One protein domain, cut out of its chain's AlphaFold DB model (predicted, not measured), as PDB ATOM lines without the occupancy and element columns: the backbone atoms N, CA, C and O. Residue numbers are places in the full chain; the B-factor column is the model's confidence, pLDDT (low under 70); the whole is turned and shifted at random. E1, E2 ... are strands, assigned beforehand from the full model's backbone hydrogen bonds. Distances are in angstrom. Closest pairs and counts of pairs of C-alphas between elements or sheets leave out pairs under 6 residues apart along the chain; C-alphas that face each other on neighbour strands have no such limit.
ATOM      1  N   GLN A 219      27.917  10.745 146.077       88.75
ATOM      2  CA  GLN A 219      27.200  11.885 145.513       88.75
ATOM      3  C   GLN A 219      26.630  12.831 146.585       88.75
ATOM      4  O   GLN A 219      25.463  13.219 146.533       88.75
ATOM      5  N   ARG A 220      27.412  13.138 147.629       88.56
ATOM      6  CA  ARG A 220      26.953  13.927 148.786       88.56
ATOM      7  C   ARG A 220      28.026  14.820 149.395       88.56
ATOM      8  O   ARG A 220      29.230  14.573 149.281       88.56
ATOM      9  N   GLY A 221      27.562  15.815 150.150       88.19
ATOM     10  CA  GLY A 221      28.389  16.715 150.940       88.19
ATOM     11  C   GLY A 221      29.260  17.594 150.056       88.19
ATOM     12  O   GLY A 221      30.441  17.789 150.366       88.19
ATOM     13  N   TYR A 222      28.738  18.045 148.918       91.31
ATOM     14  CA  TYR A 222      29.504  18.893 148.016       91.31
ATOM     15  C   TYR A 222      29.788  20.244 148.676       91.31
ATOM     16  O   TYR A 222      28.955  20.824 149.367       91.31
ATOM     17  N   SER A 223      31.005  20.738 148.481       91.31
ATOM     18  CA  SER A 223      31.414  22.065 148.944       91.31
ATOM     19  C   SER A 223      30.968  23.174 147.991       91.31
ATOM     20  O   SER A 223      30.849  24.318 148.415       91.31
ATOM     21  N   ASP A 224      30.756  22.851 146.713       89.94
ATOM     22  CA  ASP A 224      30.240  23.779 145.710       89.94
ATOM     23  C   ASP A 224      28.705  23.883 145.821       89.94
ATOM     24  O   ASP A 224      28.018  22.879 145.615       89.94
ATOM     25  N   PRO A 225      28.136  25.072 146.106       89.81
ATOM     26  CA  PRO A 225      26.688  25.260 146.190       89.81
ATOM     27  C   PRO A 225      25.933  24.880 144.911       89.81
ATOM     28  O   PRO A 225      24.779  24.461 144.994       89.81
ATOM     29  N   SER A 226      26.563  25.002 143.738       88.88
ATOM     30  CA  SER A 226      25.949  24.625 142.458       88.88
ATOM     31  C   SER A 226      25.793  23.108 142.303       88.88
ATOM     32  O   SER A 226      24.893  22.652 141.602       88.88
ATOM     33  N   ALA A 227      26.611  22.324 143.012       90.62
ATOM     34  CA  ALA A 227      26.552  20.868 143.008       90.62
ATOM     35  C   ALA A 227      25.515  20.304 143.994       90.62
ATOM     36  O   ALA A 227      25.109  19.156 143.852       90.62
ATOM     37  N   VAL A 228      25.043  21.092 144.969       90.19
ATOM     38  CA  VAL A 228      24.101  20.624 146.008       90.19
ATOM     39  C   VAL A 228      22.788  20.102 145.409       90.19
ATOM     40  O   VAL A 228      22.210  19.147 145.917       90.19
ATOM     41  N   ALA A 229      22.335  20.678 144.291       88.69
ATOM     42  CA  ALA A 229      21.143  20.215 143.577       88.69
ATOM     43  C   ALA A 229      21.302  18.823 142.929       88.69
ATOM     44  O   ALA A 229      20.317  18.243 142.486       88.69
ATOM     45  N   PHE A 230      22.526  18.296 142.864       88.69
ATOM     46  CA  PHE A 230      22.846  16.973 142.329       88.69
ATOM     47  C   PHE A 230      23.073  15.937 143.437       88.69
ATOM     48  O   PHE A 230      23.413  14.795 143.141       88.69
ATOM     49  N   GLU A 231      22.900  16.304 144.713       88.50
ATOM     50  CA  GLU A 231      23.107  15.367 145.810       88.50
ATOM     51  C   GLU A 231      22.071  14.244 145.823       88.50
ATOM     52  O   GLU A 231      20.855  14.451 145.753       88.50
ATOM     53  N   PHE A 232      22.554  13.023 146.024       83.06
ATOM     54  CA  PHE A 232      21.683  11.875 146.197       83.06
ATOM     55  C   PHE A 232      20.786  12.056 147.448       83.06
ATOM     56  O   PHE A 232      21.297  12.356 148.534       83.06
ATOM     57  N   PRO A 233      19.459  11.828 147.379       77.00
ATOM     58  CA  PRO A 233      18.763  11.110 146.308       77.00
ATOM     59  C   PRO A 233      18.108  11.975 145.236       77.00
ATOM     60  O   PRO A 233      17.521  11.445 144.297       77.00
ATOM     61  N   LYS A 234      18.160  13.298 145.380       76.19
ATOM     62  CA  LYS A 234      17.508  14.231 144.464       76.19
ATOM     63  C   LYS A 234      18.543  14.706 143.458       76.19
ATOM     64  O   LYS A 234      19.116  15.774 143.609       76.19
ATOM     65  N   VAL A 235      18.793  13.871 142.457       83.31
ATOM     66  CA  VAL A 235      19.790  14.141 141.423       83.31
ATOM     67  C   VAL A 235      19.147  14.976 140.310       83.31
ATOM     68  O   VAL A 235      18.281  14.477 139.592       83.31
ATOM     69  N   ALA A 236      19.542  16.247 140.175       88.69
ATOM     70  CA  ALA A 236      19.076  17.130 139.100       88.69
ATOM     71  C   ALA A 236      19.478  16.642 137.693       88.69
ATOM     72  O   ALA A 236      20.358  15.789 137.526       88.69
ATOM     73  N   MET A 237      18.824  17.193 136.665       90.50
ATOM     74  CA  MET A 237      19.025  16.789 135.273       90.50
ATOM     75  C   MET A 237      20.400  17.209 134.751       90.50
ATOM     76  O   MET A 237      20.912  18.277 135.080       90.50
ATOM     77  N   CYS A 238      20.989  16.411 133.859       89.38
ATOM     78  CA  CYS A 238      22.270  16.741 133.230       89.38
ATOM     79  C   CYS A 238      22.224  18.030 132.393       89.38
ATOM     80  O   CYS A 238      23.266  18.645 132.178       89.38
ATOM     81  N   SER A 239      21.040  18.465 131.944       89.56
ATOM     82  CA  SER A 239      20.848  19.770 131.294       89.56
ATOM     83  C   SER A 239      21.176  20.952 132.204       89.56
ATOM     84  O   SER A 239      21.523  22.022 131.709       89.56
ATOM     85  N   ASP A 240      21.072  20.753 133.517       89.25
ATOM     86  CA  ASP A 240      21.258  21.795 134.525       89.25
ATOM     87  C   ASP A 240      22.722  21.865 134.990       89.25
ATOM     88  O   ASP A 240      23.117  22.779 135.717       89.25
ATOM     89  N   LEU A 241      23.551  20.900 134.569       88.06
ATOM     90  CA  LEU A 241      24.949  20.794 134.960       88.06
ATOM     91  C   LEU A 241      25.827  21.697 134.087       88.06
ATOM     92  O   LEU A 241      26.168  21.365 132.954       88.06
ATOM     93  N   ILE A 242      26.239  22.833 134.648       85.12
ATOM     94  CA  ILE A 242      27.110  23.804 133.964       85.12
ATOM     95  C   ILE A 242      28.576  23.334 133.960       85.12
ATOM     96  O   ILE A 242      29.287  23.503 132.972       85.12
ATOM     97  N   SER A 243      29.037  22.739 135.063       86.38
ATOM     98  CA  SER A 243      30.401  22.222 135.221       86.38
ATOM     99  C   SER A 243      30.443  21.080 136.230       86.38
ATOM    100  O   SER A 243      29.686  21.103 137.196       86.38
ATOM    101  N   ASN A 244      31.364  20.129 136.054       84.94
ATOM    102  CA  ASN A 244      31.552  19.020 136.988       84.94
ATOM    103  C   ASN A 244      32.916  19.108 137.704       84.94
ATOM    104  O   ASN A 244      33.918  18.662 137.146       84.94
ATOM    105  N   PRO A 245      32.978  19.665 138.929       84.69
ATOM    106  CA  PRO A 245      34.210  19.691 139.717       84.69
ATOM    107  C   PRO A 245      34.485  18.378 140.476       84.69
ATOM    108  O   PRO A 245      35.571  18.217 141.028       84.69
ATOM    109  N   TYR A 246      33.532  17.442 140.521       87.94
ATOM    110  CA  TYR A 246      33.640  16.179 141.256       87.94
ATOM    111  C   TYR A 246      33.726  15.013 140.279       87.94
ATOM    112  O   TYR A 246      32.747  14.327 139.985       87.94
ATOM    113  N   LEU A 247      34.936  14.799 139.769       83.94
ATOM    114  CA  LEU A 247      35.183  13.803 138.731       83.94
ATOM    115  C   LEU A 247      35.224  12.355 139.253       83.94
ATOM    116  O   LEU A 247      35.240  11.422 138.458       83.94
ATOM    117  N   GLY A 248      35.220  12.156 140.574       86.31
ATOM    118  CA  GLY A 248      35.509  10.856 141.173       86.31
ATOM    119  C   GLY A 248      36.983  10.466 141.032       86.31
ATOM    120  O   GLY A 248      37.840  11.291 140.704       86.31
ATOM    121  N   ASP A 249      37.276   9.199 141.317       84.12
ATOM    122  CA  ASP A 249      38.572   8.592 141.018       84.12
ATOM    123  C   ASP A 249      38.515   8.061 139.574       84.12
ATOM    124  O   ASP A 249      37.747   7.136 139.311       84.12
ATOM    125  N   PRO A 250      39.292   8.608 138.621       79.81
ATOM    126  CA  PRO A 250      39.242   8.164 137.226       79.81
ATOM    127  C   PRO A 250      39.639   6.691 137.059       79.81
ATOM    128  O   PRO A 250      39.227   6.045 136.097       79.81
ATOM    129  N   CYS A 251      40.403   6.148 138.007       82.12
ATOM    130  CA  CYS A 251      40.804   4.752 138.023       82.12
ATOM    131  C   CYS A 251      39.778   3.851 138.712       82.12
ATOM    132  O   CYS A 251      39.746   2.653 138.441       82.12
ATOM    133  N   ASN A 252      38.935   4.418 139.582       85.62
ATOM    134  CA  ASN A 252      37.914   3.700 140.347       85.62
ATOM    135  C   ASN A 252      36.645   4.543 140.537       85.62
ATOM    136  O   ASN A 252      36.354   4.981 141.650       85.62
ATOM    137  N   PRO A 253      35.843   4.780 139.490       80.12
ATOM    138  CA  PRO A 253      34.876   5.876 139.536       80.12
ATOM    139  C   PRO A 253      33.724   5.711 140.539       80.12
ATOM    140  O   PRO A 253      33.078   6.690 140.899       80.12
ATOM    141  N   ALA A 254      33.488   4.489 141.024       87.69
ATOM    142  CA  ALA A 254      32.511   4.182 142.070       87.69
ATOM    143  C   ALA A 254      33.130   4.024 143.475       87.69
ATOM    144  O   ALA A 254      32.453   3.541 144.385       87.69
ATOM    145  N   GLN A 255      34.408   4.378 143.660       91.69
ATOM    146  CA  GLN A 255      35.136   4.140 144.906       91.69
ATOM    147  C   GLN A 255      35.788   5.409 145.452       91.69
ATOM    148  O   GLN A 255      36.357   6.212 144.713       91.69
ATOM    149  N   ASP A 256      35.741   5.544 146.778       92.00
ATOM    150  CA  ASP A 256      36.576   6.410 147.625       92.00
ATOM    151  C   ASP A 256      36.603   7.931 147.380       92.00
ATOM    152  O   ASP A 256      37.147   8.668 148.210       92.00
ATOM    153  N   SER A 257      36.068   8.426 146.270       90.81
ATOM    154  CA  SER A 257      36.150   9.829 145.867       90.81
ATOM    155  C   SER A 257      34.780  10.339 145.466       90.81
ATOM    156  O   SER A 257      34.027   9.656 144.776       90.81
ATOM    157  N   LYS A 258      34.460  11.568 145.884       91.50
ATOM    158  CA  LYS A 258      33.192  12.199 145.519       91.50
ATOM    159  C   LYS A 258      33.072  12.290 144.009       91.50
ATOM    160  O   LYS A 258      33.979  12.789 143.340       91.50
ATOM    161  N   ILE A 259      31.921  11.869 143.518       89.31
ATOM    162  CA  ILE A 259      31.556  11.946 142.116       89.31
ATOM    163  C   ILE A 259      30.280  12.760 141.998       89.31
ATOM    164  O   ILE A 259      29.430  12.706 142.883       89.31
ATOM    165  N   LEU A 260      30.143  13.533 140.929       90.38
ATOM    166  CA  LEU A 260      28.883  14.164 140.565       90.38
ATOM    167  C   LEU A 260      28.334  13.464 139.333       90.38
ATOM    168  O   LEU A 260      28.924  13.503 138.247       90.38
ATOM    169  N   CYS A 261      27.188  12.824 139.540       87.94
ATOM    170  CA  CYS A 261      26.338  12.314 138.486       87.94
ATOM    171  C   CYS A 261      25.080  13.182 138.381       87.94
ATOM    172  O   CYS A 261      24.778  13.995 139.251       87.94
ATOM    173  N   CYS A 262      24.374  13.046 137.272       89.38
ATOM    174  CA  CYS A 262      23.175  13.798 136.951       89.38
ATOM    175  C   CYS A 262      22.142  12.864 136.309       89.38
ATOM    176  O   CYS A 262      22.487  11.797 135.789       89.38
ATOM    177  N   ALA A 263      20.868  13.236 136.372       87.56
ATOM    178  CA  ALA A 263      19.793  12.469 135.763       87.56
ATOM    179  C   ALA A 263      19.753  12.720 134.247       87.56
ATOM    180  O   ALA A 263      19.727  13.865 133.794       87.56
ATOM    181  N   ASP A 264      19.730  11.646 133.461       85.12
ATOM    182  CA  ASP A 264      19.451  11.710 132.021       85.12
ATOM    183  C   ASP A 264      17.939  11.735 131.755       85.12
ATOM    184  O   ASP A 264      17.482  12.310 130.767       85.12
ATOM    185  N   SER A 265      17.160  11.092 132.628       83.00
ATOM    186  CA  SER A 265      15.703  11.039 132.539       83.00
ATOM    187  C   SER A 265      15.053  10.798 133.899       83.00
ATOM    188  O   SER A 265      15.653  10.209 134.806       83.00
ATOM    189  N   SER A 266      13.798  11.227 134.013       80.75
ATOM    190  CA  SER A 266      12.913  10.923 135.132       80.75
ATOM    191  C   SER A 266      11.548  10.454 134.634       80.75
ATOM    192  O   SER A 266      11.138  10.797 133.521       80.75
ATOM    193  N   ASP A 267      10.832   9.702 135.465       78.25
ATOM    194  CA  ASP A 267       9.422   9.401 135.231       78.25
ATOM    195  C   ASP A 267       8.522  10.628 135.497       78.25
ATOM    196  O   ASP A 267       8.990  11.720 135.842       78.25
ATOM    197  N   ALA A 268       7.211  10.460 135.291       77.31
ATOM    198  CA  ALA A 268       6.220  11.520 135.480       77.31
ATOM    199  C   ALA A 268       6.080  11.973 136.946       77.31
ATOM    200  O   ALA A 268       5.616  13.088 137.189       77.31
ATOM    201  N   ASP A 269       6.505  11.136 137.896       73.31
ATOM    202  CA  ASP A 269       6.496  11.411 139.333       73.31
ATOM    203  C   ASP A 269       7.822  12.047 139.803       73.31
ATOM    204  O   ASP A 269       7.980  12.394 140.975       73.31
ATOM    205  N   GLY A 270       8.768  12.259 138.878       68.94
ATOM    206  CA  GLY A 270      10.066  12.874 139.139       68.94
ATOM    207  C   GLY A 270      11.114  11.908 139.692       68.94
ATOM    208  O   GLY A 270      12.160  12.365 140.159       68.94
ATOM    209  N   HIS A 271      10.880  10.592 139.642       69.88
ATOM    210  CA  HIS A 271      11.898   9.610 140.003       69.88
ATOM    211  C   HIS A 271      12.922   9.472 138.889       69.88
ATOM    212  O   HIS A 271      12.579   9.333 137.718       69.88
ATOM    213  N   VAL A 272      14.196   9.473 139.262       69.94
ATOM    214  CA  VAL A 272      15.298   9.317 138.317       69.94
ATOM    215  C   VAL A 272      15.290   7.897 137.754       69.94
ATOM    216  O   VAL A 272      15.453   6.929 138.492       69.94
ATOM    217  N   THR A 273      15.121   7.775 136.438       69.81
ATOM    218  CA  THR A 273      15.091   6.482 135.732       69.81
ATOM    219  C   THR A 273      16.411   6.145 135.048       69.81
ATOM    220  O   THR A 273      16.654   4.990 134.709       69.81
ATOM    221  N   ALA A 274      17.274   7.142 134.841       77.69
ATOM    222  CA  ALA A 274      18.619   6.954 134.314       77.69
ATOM    223  C   ALA A 274      19.574   7.993 134.910       77.69
ATOM    224  O   ALA A 274      19.297   9.192 134.865       77.69
ATOM    225  N   ILE A 275      20.708   7.527 135.434       80.44
ATOM    226  CA  ILE A 275      21.792   8.368 135.951       80.44
ATOM    227  C   ILE A 275      22.978   8.276 134.996       80.44
ATOM    228  O   ILE A 275      23.374   7.185 134.580       80.44
ATOM    229  N   ARG A 276      23.580   9.424 134.700       84.56
ATOM    230  CA  ARG A 276      24.861   9.541 134.010       84.56
ATOM    231  C   ARG A 276      25.866  10.185 134.940       84.56
ATOM    232  O   ARG A 276      25.586  11.213 135.538       84.56
ATOM    233  N   CYS A 277      27.069   9.635 134.990       83.38
ATOM    234  CA  CYS A 277      28.197  10.233 135.688       83.38
ATOM    235  C   CYS A 277      29.193  10.744 134.634       83.38
ATOM    236  O   CYS A 277      29.988   9.949 134.142       83.38
ATOM    237  N   PRO A 278      29.144  12.029 134.220       73.38
ATOM    238  CA  PRO A 278      29.885  12.513 133.047       73.38
ATOM    239  C   PRO A 278      31.406  12.342 133.130       73.38
ATOM    240  O   PRO A 278      32.077  12.325 132.105       73.38
ATOM    241  N   ALA A 279      31.937  12.234 134.346       66.69
ATOM    242  CA  ALA A 279      33.354  12.031 134.606       66.69
ATOM    243  C   ALA A 279      33.801  10.563 134.542       66.69
ATOM    244  O   ALA A 279      34.997  10.293 134.523       66.69
ATOM    245  N   VAL A 280      32.860   9.617 134.486       67.75
ATOM    246  CA  VAL A 280      33.156   8.202 134.255       67.75
ATOM    247  C   VAL A 280      33.303   8.017 132.748       67.75
ATOM    248  O   VAL A 280      32.309   8.184 132.034       67.75
TER     249      VAL A 280
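AT A GLANCE: This is residues 219 to 280 of the 289 residues of an uncharacterized protein of Deltaproteobacteria bacterium (UniProt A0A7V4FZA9). With little regular structure, this is a two-stranded hairpin, E1 then E2, joined to a long winding stretch with no named element, residues 219 to 261. The hairpin's turn at Ala 268 and the loop at Cys 251 mark opposite ends of the longest axis. The printed part has 62 residues, 10 of them in two antiparallel named strands, with no named helix; its class is all strand. It is compact, with a radius of gyration of the C-alphas of 11.2 A, yet elongated, spanning 35 by 23 by 18 A.

IN THESE COORDINATES: E1, residues 262 to 266, starts at C-alpha (23.175, 13.798, 136.951) and measures 10.8 A. E2, residues 272 to 276, measures 10.5 A and ends at C-alpha (24.861, 9.541, 134.010).

HOW THE PARTS SIT: E1 and E2 form a hairpin with a tight link, their directions 149 degrees apart. C-alphas 266 and 272 face each other at 4.3 A. N 262 and O 276, 2.8 A, and N 264 and O 274, 2.9 A, are within hydrogen-bond range.

THE WHOLE: The farthest C-alphas, Cys 251 and Ala 268, are 35.3 A apart. The printed part has no cut. Residues 270 to 273 and 279 to 280 have pLDDT under 70.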